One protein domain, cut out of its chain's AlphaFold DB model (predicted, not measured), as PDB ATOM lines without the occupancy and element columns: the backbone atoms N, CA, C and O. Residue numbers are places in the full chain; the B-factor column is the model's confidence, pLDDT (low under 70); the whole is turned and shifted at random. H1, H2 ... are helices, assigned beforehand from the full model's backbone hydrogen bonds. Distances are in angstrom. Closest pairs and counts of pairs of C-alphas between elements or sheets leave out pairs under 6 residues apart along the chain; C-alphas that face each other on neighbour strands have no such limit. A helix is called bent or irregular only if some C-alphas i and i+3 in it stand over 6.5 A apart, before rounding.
ATOM      1  N   ALA A  25      13.467 135.542  99.961       88.06
ATOM      2  CA  ALA A  25      14.753 134.987  99.540       88.06
ATOM      3  C   ALA A  25      15.780 134.953 100.687       88.06
ATOM      4  O   ALA A  25      16.487 133.962 100.848       88.06
ATOM      5  N   VAL A  26      15.854 136.000 101.521       88.88
ATOM      6  CA  VAL A  26      16.725 136.001 102.714       88.88
ATOM      7  C   VAL A  26      16.311 134.890 103.687       88.88
ATOM      8  O   VAL A  26      17.172 134.173 104.200       88.88
ATOM      9  N   GLN A  27      15.009 134.718 103.932       91.00
ATOM     10  CA  GLN A  27      14.502 133.719 104.876       91.00
ATOM     11  C   GLN A  27      14.743 132.279 104.398       91.00
ATOM     12  O   GLN A  27      15.206 131.455 105.184       91.00
ATOM     13  N   GLU A  28      14.512 131.977 103.116       92.31
ATOM     14  CA  GLU A  28      14.764 130.645 102.540       92.31
ATOM     15  C   GLU A  28      16.231 130.216 102.713       92.31
ATOM     16  O   GLU A  28      16.548 129.051 102.991       92.31
ATOM     17  N   ARG A  29      17.152 131.175 102.597       92.50
ATOM     18  CA  ARG A  29      18.589 130.943 102.764       92.50
ATOM     19  C   ARG A  29      18.974 130.707 104.211       92.50
ATOM     20  O   ARG A  29      19.706 129.758 104.490       92.50
ATOM     21  N   VAL A  30      18.428 131.496 105.131       92.69
ATOM     22  CA  VAL A  30      18.596 131.265 106.572       92.69
ATOM     23  C   VAL A  30      18.079 129.880 106.973       92.69
ATOM     24  O   VAL A  30      18.794 129.151 107.661       92.69
ATOM     25  N   ASP A  31      16.897 129.480 106.498       93.75
ATOM     26  CA  ASP A  31      16.309 128.165 106.786       93.75
ATOM     27  C   ASP A  31      17.184 127.020 106.246       93.75
ATOM     28  O   ASP A  31      17.361 125.989 106.902       93.75
ATOM     29  N   THR A  32      17.784 127.217 105.067       95.69
ATOM     30  CA  THR A  32      18.730 126.262 104.470       95.69
ATOM     31  C   THR A  32      19.986 126.112 105.332       95.69
ATOM     32  O   THR A  32      20.367 124.987 105.671       95.69
ATOM     33  N   ILE A  33      20.601 127.227 105.745       94.06
ATOM     34  CA  ILE A  33      21.793 127.232 106.607       94.06
ATOM     35  C   ILE A  33      21.481 126.566 107.955       94.06
ATOM     36  O   ILE A  33      22.233 125.702 108.401       94.06
ATOM     37  N   ASP A  34      20.362 126.903 108.602       93.69
ATOM     38  CA  ASP A  34      19.990 126.314 109.897       93.69
ATOM     39  C   ASP A  34      19.694 124.808 109.780       93.69
ATOM     40  O   ASP A  34      20.054 124.010 110.657       93.69
ATOM     41  N   GLY A  35      19.108 124.395 108.652       94.94
ATOM     42  CA  GLY A  35      18.932 122.997 108.280       94.94
ATOM     43  C   GLY A  35      20.262 122.245 108.179       94.94
ATOM     44  O   GLY A  35      20.402 121.176 108.784       94.94
ATOM     45  N   LEU A  36      21.249 122.808 107.477       95.69
ATOM     46  CA  LEU A  36      22.594 122.239 107.333       95.69
ATOM     47  C   LEU A  36      23.340 122.177 108.671       95.69
ATOM     48  O   LEU A  36      23.879 121.127 109.025       95.69
ATOM     49  N   LEU A  37      23.302 123.243 109.475       94.44
ATOM     50  CA  LEU A  37      23.919 123.271 110.807       94.44
ATOM     51  C   LEU A  37      23.293 122.233 111.751       94.44
ATOM     52  O   LEU A  37      24.006 121.545 112.487       94.44
ATOM     53  N   SER A  38      21.970 122.062 111.694       94.06
ATOM     54  CA  SER A  38      21.255 121.028 112.450       94.06
ATOM     55  C   SER A  38      21.636 119.614 112.003       94.06
ATOM     56  O   SER A  38      21.784 118.715 112.835       94.06
ATOM     57  N   GLN A  39      21.796 119.391 110.695       95.12
ATOM     58  CA  GLN A  39      22.258 118.112 110.150       95.12
ATOM     59  C   GLN A  39      23.701 117.826 110.568       95.12
ATOM     60  O   GLN A  39      23.971 116.734 111.069       95.12
ATOM     61  N   ALA A  40      24.596 118.810 110.465       93.12
ATOM     62  CA  ALA A  40      25.974 118.709 110.927       93.12
ATOM     63  C   ALA A  40      26.040 118.306 112.409       93.12
ATOM     64  O   ALA A  40      26.728 117.343 112.747       93.12
ATOM     65  N   GLY A  41      25.253 118.951 113.279       90.12
ATOM     66  CA  GLY A  41      25.156 118.597 114.700       90.12
ATOM     67  C   GLY A  41      24.758 117.134 114.934       90.12
ATOM     68  O   GLY A  41      25.450 116.407 115.649       90.12
ATOM     69  N   ARG A  42      23.708 116.648 114.254       93.38
ATOM     70  CA  ARG A  42      23.288 115.232 114.338       93.38
ATOM     71  C   ARG A  42      24.368 114.269 113.848       93.38
ATOM     72  O   ARG A  42      24.507 113.173 114.390       93.38
ATOM     73  N   GLN A  43      25.129 114.650 112.822       93.62
ATOM     74  CA  GLN A  43      26.221 113.824 112.308       93.62
ATOM     75  C   GLN A  43      27.425 113.789 113.263       93.62
ATOM     76  O   GLN A  43      28.080 112.754 113.384       93.62
ATOM     77  N   VAL A  44      27.695 114.868 114.006       90.50
ATOM     78  CA  VAL A  44      28.683 114.841 115.099       90.50
ATOM     79  C   VAL A  44      28.246 113.859 116.189       90.50
ATOM     80  O   VAL A  44      29.041 113.011 116.597       90.50
ATOM     81  N   GLU A  45      26.979 113.904 116.608       89.31
ATOM     82  CA  GLU A  45      26.422 112.981 117.610       89.31
ATOM     83  C   GLU A  45      26.471 111.514 117.152       89.31
ATOM     84  O   GLU A  45      26.787 110.615 117.937       89.31
ATOM     85  N   SER A  46      26.221 111.263 115.863       92.44
ATOM     86  CA  SER A  46      26.325 109.932 115.251       92.44
ATOM     87  C   SER A  46      27.772 109.478 115.005       92.44
ATOM     88  O   SER A  46      27.997 108.340 114.585       92.44
ATOM     89  N   LYS A  47      28.758 110.336 115.304       92.44
ATOM     90  CA  LYS A  47      30.197 110.138 115.063       92.44
ATOM     91  C   LYS A  47      30.572 110.054 113.580       92.44
ATOM     92  O   LYS A  47      31.649 109.559 113.245       92.44
ATOM     93  N   ASN A  48      29.725 110.567 112.691       93.31
ATOM     94  CA  ASN A  48      30.001 110.678 111.266       93.31
ATOM     95  C   ASN A  48      30.639 112.033 110.921       93.31
ATOM     96  O   ASN A  48      30.026 112.919 110.328       93.31
ATOM     97  N   ILE A  49      31.908 112.183 111.302       92.88
ATOM     98  CA  ILE A  49      32.659 113.442 111.174       92.88
ATOM     99  C   ILE A  49      32.794 113.903 109.714       92.88
ATOM    100  O   ILE A  49      32.830 115.101 109.459       92.88
ATOM    101  N   ALA A  50      32.845 112.972 108.754       92.12
ATOM    102  CA  ALA A  50      32.964 113.305 107.335       92.12
ATOM    103  C   ALA A  50      31.714 114.033 106.814       92.12
ATOM    104  O   ALA A  50      31.839 115.121 106.264       92.12
ATOM    105  N   GLN A  51      30.521 113.480 107.063       92.19
ATOM    106  CA  GLN A  51      29.260 114.121 106.667       92.19
ATOM    107  C   GLN A  51      28.994 115.401 107.462       92.19
ATOM    108  O   GLN A  51      28.516 116.387 106.915       92.19
ATOM    109  N   ALA A  52      29.339 115.419 108.753       93.19
ATOM    110  CA  ALA A  52      29.204 116.622 109.568       93.19
ATOM    111  C   ALA A  52      30.045 117.793 109.032       93.19
ATOM    112  O   ALA A  52      29.629 118.945 109.120       93.19
ATOM    113  N   ARG A  53      31.225 117.490 108.483       93.56
ATOM    114  CA  ARG A  53      32.117 118.474 107.874       93.56
ATOM    115  C   ARG A  53      31.589 118.986 106.539       93.56
ATOM    116  O   ARG A  53      31.624 120.187 106.336       93.56
ATOM    117  N   GLU A  54      31.079 118.100 105.689       94.94
ATOM    118  CA  GLU A  54      30.462 118.461 104.406       94.94
ATOM    119  C   GLU A  54      29.314 119.461 104.606       94.94
ATOM    120  O   GLU A  54      29.329 120.538 104.023       94.94
ATOM    121  N   HIS A  55      28.389 119.171 105.527       94.81
ATOM    122  CA  HIS A  55      27.281 120.079 105.841       94.81
ATOM    123  C   HIS A  55      27.730 121.416 106.449       94.81
ATOM    124  O   HIS A  55      27.073 122.433 106.242       94.81
ATOM    125  N   LEU A  56      28.818 121.428 107.229       94.00
ATOM    126  CA  LEU A  56      29.361 122.670 107.782       94.00
ATOM    127  C   LEU A  56      30.045 123.514 106.697       94.00
ATOM    128  O   LEU A  56      29.826 124.717 106.670       94.00
ATOM    129  N   GLU A  57      30.837 122.894 105.817       95.12
ATOM    130  CA  GLU A  57      31.504 123.571 104.695       95.12
ATOM    131  C   GLU A  57      30.468 124.162 103.722       95.12
ATOM    132  O   GLU A  57      30.602 125.316 103.335       95.12
ATOM    133  N   GLU A  58      29.385 123.435 103.421       95.81
ATOM    134  CA  GLU A  58      28.271 123.933 102.594       95.81
ATOM    135  C   GLU A  58      27.544 125.119 103.257       95.81
ATOM    136  O   GLU A  58      27.221 126.110 102.603       95.81
ATOM    137  N   ALA A  59      27.321 125.067 104.575       94.62
ATOM    138  CA  ALA A  59      26.731 126.183 105.313       94.62
ATOM    139  C   ALA A  59      27.650 127.422 105.347       94.62
ATOM    140  O   ALA A  59      27.158 128.549 105.273       94.62
ATOM    141  N   GLU A  60      28.967 127.225 105.474       94.62
ATOM    142  CA  GLU A  60      29.974 128.292 105.404       94.62
ATOM    143  C   GLU A  60      30.016 128.921 104.002       94.62
ATOM    144  O   GLU A  60      29.972 130.146 103.899       94.62
ATOM    145  N   GLU A  61      30.010 128.108 102.942       96.00
ATOM    146  CA  GLU A  61      30.004 128.560 101.544       96.00
ATOM    147  C   GLU A  61      28.779 129.434 101.239       96.00
ATOM    148  O   GLU A  61      28.938 130.557 100.768       96.00
ATOM    149  N   ILE A  62      27.568 129.001 101.621       94.44
ATOM    150  CA  ILE A  62      26.344 129.808 101.434       94.44
ATOM    151  C   ILE A  62      26.438 131.136 102.203       94.44
ATOM    152  O   ILE A  62      26.045 132.185 101.690       94.44
ATOM    153  N   MET A  63      26.968 131.121 103.433       92.25
ATOM    154  CA  MET A  63      27.137 132.344 104.224       92.25
ATOM    155  C   MET A  63      28.146 133.329 103.618       92.25
ATOM    156  O   MET A  63      27.997 134.538 103.813       92.25
ATOM    157  N   GLU A  64      29.180 132.830 102.940       93.88
ATOM    158  CA  GLU A  64      30.195 133.645 102.269       93.88
ATOM    159  C   GLU A  64      29.693 134.182 100.925       93.88
ATOM    160  O   GLU A  64      29.775 135.392 100.687       93.88
ATOM    161  N   ASP A  65      29.125 133.316 100.087       94.88
ATOM    162  CA  ASP A  65      28.629 133.657  98.750       94.88
ATOM    163  C   ASP A  65      27.470 134.659  98.801       94.88
ATOM    164  O   ASP A  65      27.358 135.546  97.951       94.88
ATOM    165  N   GLU A  66      26.622 134.559  99.826       93.38
ATOM    166  CA  GLU A  66      25.427 135.391  99.982       93.38
ATOM    167  C   GLU A  66      25.557 136.414 101.121       93.38
ATOM    168  O   GLU A  66      24.559 136.927 101.635       93.38
ATOM    169  N   ALA A  67      26.787 136.774 101.502       92.06
ATOM    170  CA  ALA A  67      27.060 137.686 102.614       92.06
ATOM    171  C   ALA A  67      26.334 139.044 102.499       92.06
ATOM    172  O   ALA A  67      25.846 139.568 103.505       92.06
ATOM    173  N   ASP A  68      26.232 139.601 101.287       88.50
ATOM    174  CA  ASP A  68      25.544 140.875 101.024       88.50
ATOM    175  C   ASP A  68      24.021 140.767 101.204       88.50
ATOM    176  O   ASP A  68      23.387 141.705 101.691       88.50
ATOM    177  N   LEU A  69      23.437 139.618 100.846       88.06
ATOM    178  CA  LEU A  69      22.011 139.328 101.014       88.06
ATOM    179  C   LEU A  69      21.685 139.104 102.497       88.06
ATOM    180  O   LEU A  69      20.757 139.701 103.044       88.06
ATOM    181  N   LEU A  70      22.510 138.303 103.173       90.00
ATOM    182  CA  LEU A  70      22.361 137.969 104.587       90.00
ATOM    183  C   LEU A  70      22.641 139.157 105.518       90.00
ATOM    184  O   LEU A  70      22.164 139.166 106.649       90.00
ATOM    185  N   ALA A  71      23.362 140.192 105.069       89.81
ATOM    186  CA  ALA A  71      23.614 141.400 105.861       89.81
ATOM    187  C   ALA A  71      22.329 142.153 106.260       89.81
ATOM    188  O   ALA A  71      22.335 142.901 107.240       89.81
ATOM    189  N   ALA A  72      21.234 141.957 105.518       87.12
ATOM    190  CA  ALA A  72      19.922 142.511 105.835       87.12
ATOM    191  C   ALA A  72      19.180 141.741 106.944       87.12
ATOM    192  O   ALA A  72      18.182 142.237 107.469       87.12
ATOM    193  N   TYR A  73      19.651 140.544 107.307       88.31
ATOM    194  CA  TYR A  73      18.997 139.680 108.280       88.31
ATOM    195  C   TYR A  73      19.296 140.132 109.726       88.31
ATOM    196  O   TYR A  73      20.460 140.153 110.141       88.31
ATOM    197  N   PRO A  74      18.272 140.478 110.532       85.94
ATOM    198  CA  PRO A  74      18.468 141.047 111.869       85.94
ATOM    199  C   PRO A  74      19.095 140.070 112.875       85.94
ATOM    200  O   PRO A  74      19.778 140.508 113.800       85.94
ATOM    201  N   GLU A  75      18.920 138.758 112.685       90.50
ATOM    202  CA  GLU A  75      19.427 137.708 113.584       90.50
ATOM    203  C   GLU A  75      20.707 137.036 113.050       90.50
ATOM    204  O   GLU A  75      21.124 135.984 113.534       90.50
ATOM    205  N   LEU A  76      21.403 137.656 112.086       89.38
ATOM    206  CA  LEU A  76      22.647 137.119 111.513       89.38
ATOM    207  C   LEU A  76      23.706 136.798 112.583       89.38
ATOM    208  O   LEU A  76      24.511 135.879 112.425       89.38
ATOM    209  N   GLY A  77      23.702 137.542 113.694       90.69
ATOM    210  CA  GLY A  77      24.559 137.270 114.847       90.69
ATOM    211  C   GLY A  77      24.296 135.907 115.494       90.69
ATOM    212  O   GLY A  77      25.253 135.210 115.832       90.69
ATOM    213  N   GLU A  78      23.031 135.499 115.620       91.56
ATOM    214  CA  GLU A  78      22.654 134.196 116.176       91.56
ATOM    215  C   GLU A  78      23.031 133.059 115.228       91.56
ATOM    216  O   GLU A  78      23.582 132.049 115.666       91.56
ATOM    217  N   LEU A  79      22.818 133.248 113.923       90.62
ATOM    218  CA  LEU A  79      23.198 132.270 112.902       90.62
ATOM    219  C   LEU A  79      24.718 132.038 112.890       90.62
ATOM    220  O   LEU A  79      25.179 130.897 112.939       90.62
ATOM    221  N   ARG A  80      25.512 133.117 112.945       92.50
ATOM    222  CA  ARG A  80      26.977 133.043 113.097       92.50
ATOM    223  C   ARG A  80      27.386 132.352 114.396       92.50
ATOM    224  O   ARG A  80      28.331 131.565 114.403       92.50
ATOM    225  N   GLN A  81      26.681 132.619 115.495       92.75
ATOM    226  CA  GLN A  81      26.944 131.963 116.775       92.75
ATOM    227  C   GLN A  81      26.657 130.455 116.715       92.75
ATOM    228  O   GLN A  81      27.446 129.673 117.252       92.75
ATOM    229  N   ARG A  82      25.573 130.038 116.048       92.06
ATOM    230  CA  ARG A  82      25.257 128.621 115.810       92.06
ATOM    231  C   ARG A  82      26.313 127.953 114.939       92.06
ATOM    232  O   ARG A  82      26.775 126.877 115.302       92.06
ATOM    233  N   LEU A  83      26.753 128.603 113.861       92.44
ATOM    234  CA  LEU A  83      27.821 128.085 113.005       92.44
ATOM    235  C   LEU A  83      29.108 127.842 113.803       92.44
ATOM    236  O   LEU A  83      29.665 126.744 113.778       92.44
ATOM    237  N   GLU A  84      29.532 128.821 114.602       91.75
ATOM    238  CA  GLU A  84      30.696 128.681 115.481       91.75
ATOM    239  C   GLU A  84      30.507 127.586 116.543       91.75
ATOM    240  O   GLU A  84      31.443 126.846 116.856       91.75
ATOM    241  N   GLN A  85      29.302 127.421 117.090       91.31
ATOM    242  CA  GLN A  85      28.998 126.331 118.019       91.31
ATOM    243  C   GLN A  85      29.104 124.956 117.342       91.31
ATOM    244  O   GLN A  85      29.759 124.063 117.888       91.31
ATOM    245  N   THR A  86      28.524 124.786 116.154       91.50
ATOM    246  CA  THR A  86      28.608 123.550 115.363       91.50
ATOM    247  C   THR A  86      30.055 123.247 114.980       91.50
ATOM    248  O   THR A  86      30.514 122.116 115.134       91.50
ATOM    249  N   ARG A  87      30.835 124.267 114.600       92.56
ATOM    250  CA  ARG A  87      32.275 124.147 114.339       92.56
ATOM    251  C   ARG A  87      33.042 123.637 115.560       92.56
ATOM    252  O   ARG A  87      33.882 122.743 115.439       92.56
ATOM    253  N   ARG A  88      32.736 124.150 116.758       92.19
ATOM    254  CA  ARG A  88      33.319 123.661 118.024       92.19
ATOM    255  C   ARG A  88      32.959 122.212 118.308       92.19
ATOM    256  O   ARG A  88      33.841 121.450 118.710       92.19
ATOM    257  N   GLN A  89      31.702 121.833 118.094       91.12
ATOM    258  CA  GLN A  89      31.227 120.460 118.269       91.12
ATOM    259  C   GLN A  89      31.909 119.506 117.285       91.12
ATOM    260  O   GLN A  89      32.428 118.477 117.709       91.12
ATOM    261  N   LEU A  90      32.002 119.875 116.006       92.94
ATOM    262  CA  LEU A  90      32.702 119.095 114.986       92.94
ATOM    263  C   LEU A  90      34.174 118.891 115.354       92.94
ATOM    264  O   LEU A  90      34.684 117.770 115.317       92.94
ATOM    265  N   CYS A  91      34.853 119.963 115.766       93.38
ATOM    266  CA  CYS A  91      36.243 119.889 116.191       93.38
ATOM    267  C   CYS A  91      36.429 118.984 117.420       93.38
ATOM    268  O   CYS A  91      37.315 118.127 117.414       93.38
ATOM    269  N   ALA A  92      35.588 119.119 118.450       92.12
ATOM    270  CA  ALA A  92      35.630 118.258 119.634       92.12
ATOM    271  C   ALA A  92      35.347 116.785 119.283       92.12
ATOM    272  O   ALA A  92      36.139 115.910 119.639       92.12
ATOM    273  N   GLY A  93      34.296 116.527 118.501       92.25
ATOM    274  CA  GLY A  93      33.913 115.192 118.045       92.25
ATOM    275  C   GLY A  93      34.982 114.530 117.177       92.25
ATOM    276  O   GLY A  93      35.260 113.345 117.346       92.25
ATOM    277  N   SER A  94      35.660 115.285 116.306       93.19
ATOM    278  CA  SER A  94      36.760 114.756 115.487       93.19
ATOM    279  C   SER A  94      37.913 114.222 116.347       93.19
ATOM    280  O   SER A  94      38.388 113.106 116.130       93.19
ATOM    281  N   VAL A  95      38.310 114.971 117.383       94.31
ATOM    282  CA  VAL A  95      39.355 114.552 118.326       94.31
ATOM    283  C   VAL A  95      38.879 113.357 119.149       94.31
ATOM    284  O   VAL A  95      39.647 112.412 119.336       94.31
ATOM    285  N   GLU A  96      37.629 113.364 119.618       93.62
ATOM    286  CA  GLU A  96      37.061 112.266 120.406       93.62
ATOM    287  C   GLU A  96      37.019 110.951 119.616       93.62
ATOM    288  O   GLU A  96      37.453 109.915 120.122       93.62
ATOM    289  N   VAL A  97      36.546 110.979 118.366       93.38
ATOM    290  CA  VAL A  97      36.459 109.795 117.500       93.38
ATOM    291  C   VAL A  97      37.849 109.212 117.243       93.38
ATOM    292  O   VAL A  97      38.062 108.017 117.473       93.38
ATOM    293  N   SER A  98      38.820 110.045 116.856       93.88
ATOM    294  CA  SER A  98      40.201 109.597 116.638       93.88
ATOM    295  C   SER A  98      40.851 109.059 117.922       93.88
ATOM    296  O   SER A  98      41.580 108.062 117.885       93.88
ATOM    297  N   LEU A  99      40.580 109.673 119.080       95.00
ATOM    298  CA  LEU A  99      41.090 109.211 120.375       95.00
ATOM    299  C   LEU A  99      40.441 107.881 120.799       95.00
ATOM    300  O   LEU A  99      41.116 106.986 121.319       95.00
ATOM    301  N   GLY A 100      39.143 107.714 120.547       94.69
ATOM    302  CA  GLY A 100      38.419 106.464 120.773       94.69
ATOM    303  C   GLY A 100      38.994 105.312 119.950       94.69
ATOM    304  O   GLY A 100      39.222 104.219 120.482       94.69
ATOM    305  N   GLU A 101      39.309 105.577 118.683       95.44
ATOM    306  CA  GLU A 101      39.956 104.624 117.783       95.44
ATOM    307  C   GLU A 101      41.355 104.226 118.278       95.44
ATOM    308  O   GLU A 101      41.674 103.037 118.370       95.44
ATOM    309  N   PHE A 102      42.158 105.191 118.734       96.81
ATOM    310  CA  PHE A 102      43.453 104.918 119.360       96.81
ATOM    311  C   PHE A 102      43.334 103.937 120.541       96.81
ATOM    312  O   PHE A 102      44.041 102.923 120.600       96.81
ATOM    313  N   TYR A 103      42.405 104.177 121.473       95.88
ATOM    314  CA  TYR A 103      42.208 103.278 122.614       95.88
ATOM    315  C   TYR A 103      41.638 101.913 122.214       95.88
ATOM    316  O   TYR A 103      41.895 100.917 122.902       95.88
ATOM    317  N   ARG A 104      40.881 101.828 121.115       97.25
ATOM    318  CA  ARG A 104      40.440 100.553 120.535       97.25
ATOM    319  C   ARG A 104      41.643  99.752 120.027       97.25
ATOM    320  O   ARG A 104      41.786  98.583 120.392       97.25
ATOM    321  N   LEU A 105      42.546 100.388 119.279       96.56
ATOM    322  CA  LEU A 105      43.778  99.776 118.766       96.56
ATOM    323  C   LEU A 105      44.726  99.340 119.895       96.56
ATOM    324  O   LEU A 105      45.272  98.233 119.854       96.56
ATOM    325  N   LEU A 106      44.857 100.147 120.955       94.69
ATOM    326  CA  LEU A 106      45.613  99.773 122.157       94.69
ATOM    327  C   LEU A 106      45.063  98.501 122.814       94.69
ATOM    328  O   LEU A 106      45.840  97.610 123.169       94.69
ATOM    329  N   ARG A 107      43.736  98.382 122.965       95.25
ATOM    330  CA  ARG A 107      43.100  97.177 123.530       95.25
ATOM    331  C   ARG A 107      43.353  95.940 122.672       95.25
ATOM    332  O   ARG A 107      43.546  94.854 123.212       95.25
ATOM    333  N   GLN A 108      43.411  96.113 121.354       96.38
ATOM    334  CA  GLN A 108      43.755  95.056 120.398       96.38
ATOM    335  C   GLN A 108      45.262  94.743 120.345       96.38
ATOM    336  O   GLN A 108      45.668  93.828 119.634       96.38
ATOM    337  N   LYS A 109      46.094  95.457 121.118       95.38
ATOM    338  CA  LYS A 109      47.559  95.321 121.156       95.38
ATOM    339  C   LYS A 109      48.252  95.646 119.821       95.38
ATOM    340  O   LYS A 109      49.357  95.168 119.569       95.38
ATOM    341  N   LEU A 110      47.637  96.480 118.981       95.38
ATOM    342  CA  LEU A 110      48.172  96.883 117.677       95.38
ATOM    343  C   LEU A 110      49.031  98.150 117.813       95.38
ATOM    344  O   LEU A 110      48.575  99.251 117.530       95.38
ATOM    345  N   VAL A 111      50.275  97.986 118.275       94.25
ATOM    346  CA  VAL A 111      51.180  99.101 118.628       94.25
ATOM    347  C   VAL A 111      51.459 100.050 117.462       94.25
ATOM    348  O   VAL A 111      51.382 101.256 117.657       94.25
ATOM    349  N   GLU A 112      51.773  99.527 116.275       94.12
ATOM    350  CA  GLU A 112      52.133 100.364 115.118       94.12
ATOM    351  C   GLU A 112      50.942 101.199 114.639       94.12
ATOM    352  O   GLU A 112      51.043 102.413 114.517       94.12
ATOM    353  N   ARG A 113      49.761 100.582 114.512       95.69
ATOM    354  CA  ARG A 113      48.535 101.312 114.152       95.69
ATOM    355  C   ARG A 113      48.130 102.325 115.221       95.69
ATOM    356  O   ARG A 113      47.686 103.417 114.900       95.69
ATOM    357  N   ALA A 114      48.294 101.989 116.501       94.62
ATOM    358  CA  ALA A 114      48.042 102.937 117.584       94.62
ATOM    359  C   ALA A 114      49.036 104.116 117.565       94.62
ATOM    360  O   ALA A 114      48.662 105.219 117.948       94.62
ATOM    361  N   GLN A 115      50.280 103.909 117.113       95.25
ATOM    362  CA  GLN A 115      51.261 104.983 116.921       95.25
ATOM    363  C   GLN A 115      50.834 105.939 115.797       95.25
ATOM    364  O   GLN A 115      50.832 107.151 115.996       95.25
ATOM    365  N   GLU A 116      50.424 105.408 114.647       95.25
ATOM    366  CA  GLU A 116      49.896 106.216 113.539       95.25
ATOM    367  C   GLU A 116      48.657 107.009 113.990       95.25
ATOM    368  O   GLU A 116      48.562 108.219 113.780       95.25
ATOM    369  N   GLN A 117      47.751 106.350 114.719       96.12
ATOM    370  CA  GLN A 117      46.522 106.977 115.196       96.12
ATOM    371  C   GLN A 117      46.780 108.104 116.205       96.12
ATOM    372  O   GLN A 117      46.096 109.124 116.167       96.12
ATOM    373  N   ILE A 118      47.757 107.968 117.113       95.25
ATOM    374  CA  ILE A 118      48.059 109.046 118.071       95.25
ATOM    375  C   ILE A 118      48.700 110.259 117.383       95.25
ATOM    376  O   ILE A 118      48.526 111.391 117.832       95.25
ATOM    377  N   GLU A 119      49.417 110.063 116.277       94.38
ATOM    378  CA  GLU A 119      49.935 111.165 115.461       94.38
ATOM    379  C   GLU A 119      48.805 111.921 114.754       94.38
ATOM    380  O   GLU A 119      48.829 113.156 114.716       94.38
ATOM    381  N   GLU A 120      47.790 111.201 114.270       93.81
ATOM    382  CA  GLU A 120      46.565 111.785 113.718       93.81
ATOM    383  C   GLU A 120      45.780 112.562 114.784       93.81
ATOM    384  O   GLU A 120      45.486 113.738 114.586       93.81
ATOM    385  N   VAL A 121      45.553 111.971 115.962       94.69
ATOM    386  CA  VAL A 121      44.911 112.645 117.106       94.69
ATOM    387  C   VAL A 121      45.641 113.943 117.462       94.69
ATOM    388  O   VAL A 121      45.013 114.987 117.618       94.69
ATOM    389  N   ASN A 122      46.975 113.916 117.540       94.12
ATOM    390  CA  ASN A 122      47.780 115.105 117.828       94.12
ATOM    391  C   ASN A 122      47.732 116.154 116.709       94.12
ATOM    392  O   ASN A 122      47.950 117.341 116.962       94.12
ATOM    393  N   ARG A 123      47.516 115.742 115.456       94.06
ATOM    394  CA  ARG A 123      47.328 116.659 114.327       94.06
ATOM    395  C   ARG A 123      45.965 117.342 114.424       94.06
ATOM    396  O   ARG A 123      45.936 118.570 114.456       94.06
ATOM    397  N   CYS A 124      44.890 116.567 114.570       91.94
ATOM    398  CA  CYS A 124      43.526 117.077 114.718       91.94
ATOM    399  C   CYS A 124      43.404 117.985 115.949       91.94
ATOM    400  O   CYS A 124      42.914 119.107 115.850       91.94
ATOM    401  N   TYR A 125      43.954 117.566 117.094       93.75
ATOM    402  CA  TYR A 125      43.940 118.364 118.320       93.75
ATOM    403  C   TYR A 125      44.657 119.708 118.146       93.75
ATOM    404  O   TYR A 125      44.146 120.731 118.590       93.75
ATOM    405  N   ARG A 126      45.811 119.743 117.462       93.88
ATOM    406  CA  ARG A 126      46.531 121.000 117.193       93.88
ATOM    407  C   ARG A 126      45.741 121.951 116.299       93.88
ATOM    408  O   ARG A 126      45.757 123.147 116.568       93.88
ATOM    409  N   GLN A 127      45.069 121.429 115.274       92.12
ATOM    410  CA  GLN A 127      44.241 122.225 114.363       92.12
ATOM    411  C   GLN A 127      42.999 122.780 115.069       92.12
ATOM    412  O   GLN A 127      42.681 123.954 114.923       92.12
ATOM    413  N   CYS A 128      42.345 121.965 115.894       92.12
ATOM    414  CA  CYS A 128      41.111 122.344 116.573       92.12
ATOM    415  C   CYS A 128      41.318 123.103 117.887       92.12
ATOM    416  O   CYS A 128      40.354 123.645 118.417       92.12
ATOM    417  N   ARG A 129      42.546 123.168 118.422       91.81
ATOM    418  CA  ARG A 129      42.843 123.666 119.776       91.81
ATOM    419  C   ARG A 129      42.195 125.013 120.099       91.81
ATOM    420  O   ARG A 129      41.523 125.121 121.116       91.81
ATOM    421  N   GLN A 130      42.391 126.014 119.241       90.38
ATOM    422  CA  GLN A 130      41.876 127.371 119.464       90.38
ATOM    423  C   GLN A 130      40.344 127.422 119.423       90.38
ATOM    424  O   GLN A 130      39.732 128.230 120.113       90.38
ATOM    425  N   VAL A 131      39.728 126.528 118.648       88.88
ATOM    426  CA  VAL A 131      38.274 126.421 118.510       88.88
ATOM    427  C   VAL A 131      37.675 125.775 119.765       88.88
ATOM    428  O   VAL A 131      36.679 126.251 120.301       88.88
ATOM    429  N   ILE A 132      38.304 124.722 120.294       86.94
ATOM    430  CA  ILE A 132      37.757 123.938 121.414       86.94
ATOM    431  C   ILE A 132      38.095 124.480 122.809       86.94
ATOM    432  O   ILE A 132      37.484 124.025 123.768       86.94
ATOM    433  N   GLU A 133      39.029 125.427 122.960       86.31
ATOM    434  CA  GLU A 133      39.506 125.924 124.269       86.31
ATOM    435  C   GLU A 133      38.399 126.517 125.172       86.31
ATOM    436  O   GLU A 133      38.557 126.545 126.391       86.31
ATOM    437  N   GLY A 134      37.257 126.924 124.603       81.00
ATOM    438  CA  GLY A 134      36.075 127.398 125.340       81.00
ATOM    439  C   GLY A 134      34.983 126.347 125.597       81.00
ATOM    440  O   GLY A 134      33.941 126.693 126.150       81.00
ATOM    441  N   ASN A 135      35.171 125.093 125.173       83.25
ATOM    442  CA  ASN A 135      34.203 124.010 125.373       83.25
ATOM    443  C   ASN A 135      34.390 123.363 126.763       83.25
ATOM    444  O   ASN A 135      35.517 123.155 127.214       83.25
ATOM    445  N   SER A 136      33.296 122.996 127.434       81.62
ATOM    446  CA  SER A 136      33.314 122.284 128.721       81.62
ATOM    447  C   SER A 136      34.062 120.943 128.649       81.62
ATOM    448  O   SER A 136      34.664 120.514 129.633       81.62
TER     449      SER A 136
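AT A GLANCE: This is residues 25 to 136 of the 384 residues of an uncharacterized protein of Deltaproteobacteria bacterium (UniProt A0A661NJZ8). A loose rod is built along one long helix, H4: the hairpin of H1 and H2 packs on its first part as an up-and-down bundle of three, each running against the one before, and H5 folds back along its last part. The all-helix printed part has 112 residues, with five named helices, H1 to H5, radius of gyration of the C-alphas 16.8 A, spans 56 by 23 by 23 A.

HOW THE PARTS SIT: H4, residues 76 to 107, and H5, residues 111 to 132, touch as a hairpin at a shallow tilt of 17 degrees; their closest C-alphas, Phe 102 and Ala 114, are 5.3 A apart. With residues 79 to 93 alone, H4 touches H1, residues 25 to 45, the same way; closest C-alphas Val 44 and Leu 90, 5.9 A. H1 and H2, residues 49 to 65, are a hairpin; closest C-alphas Ala 40 and Ala 52, 4.1 A. H3, residues 67 to 70, only just touches H1, with 3 pairs of C-alphas within 8 A, the closest Val 26 and Leu 70, 6.3 A. H5 is apart from H1, H2 and H3. Every O i to N i+4 pair is within hydrogen-bond range in H1, H2 and H4, and 16 of 18 in H5; H3 is too short for one.

IN THESE COORDINATES: H4 spans 46.5 A from C-alpha 76 at (22.647, 137.119, 111.513); H1 spans 30.8 A from C-alpha 25 at (14.753, 134.987, 99.540). H5 is irregular, C-alphas 127 and 130 being 7.6 A apart.

THE WHOLE: The farthest C-alphas, Ala 72 and Lys 109, are 56.8 A apart. The printed part has no cut, the four links are tight, and no printed residue is under 70 in pLDDT.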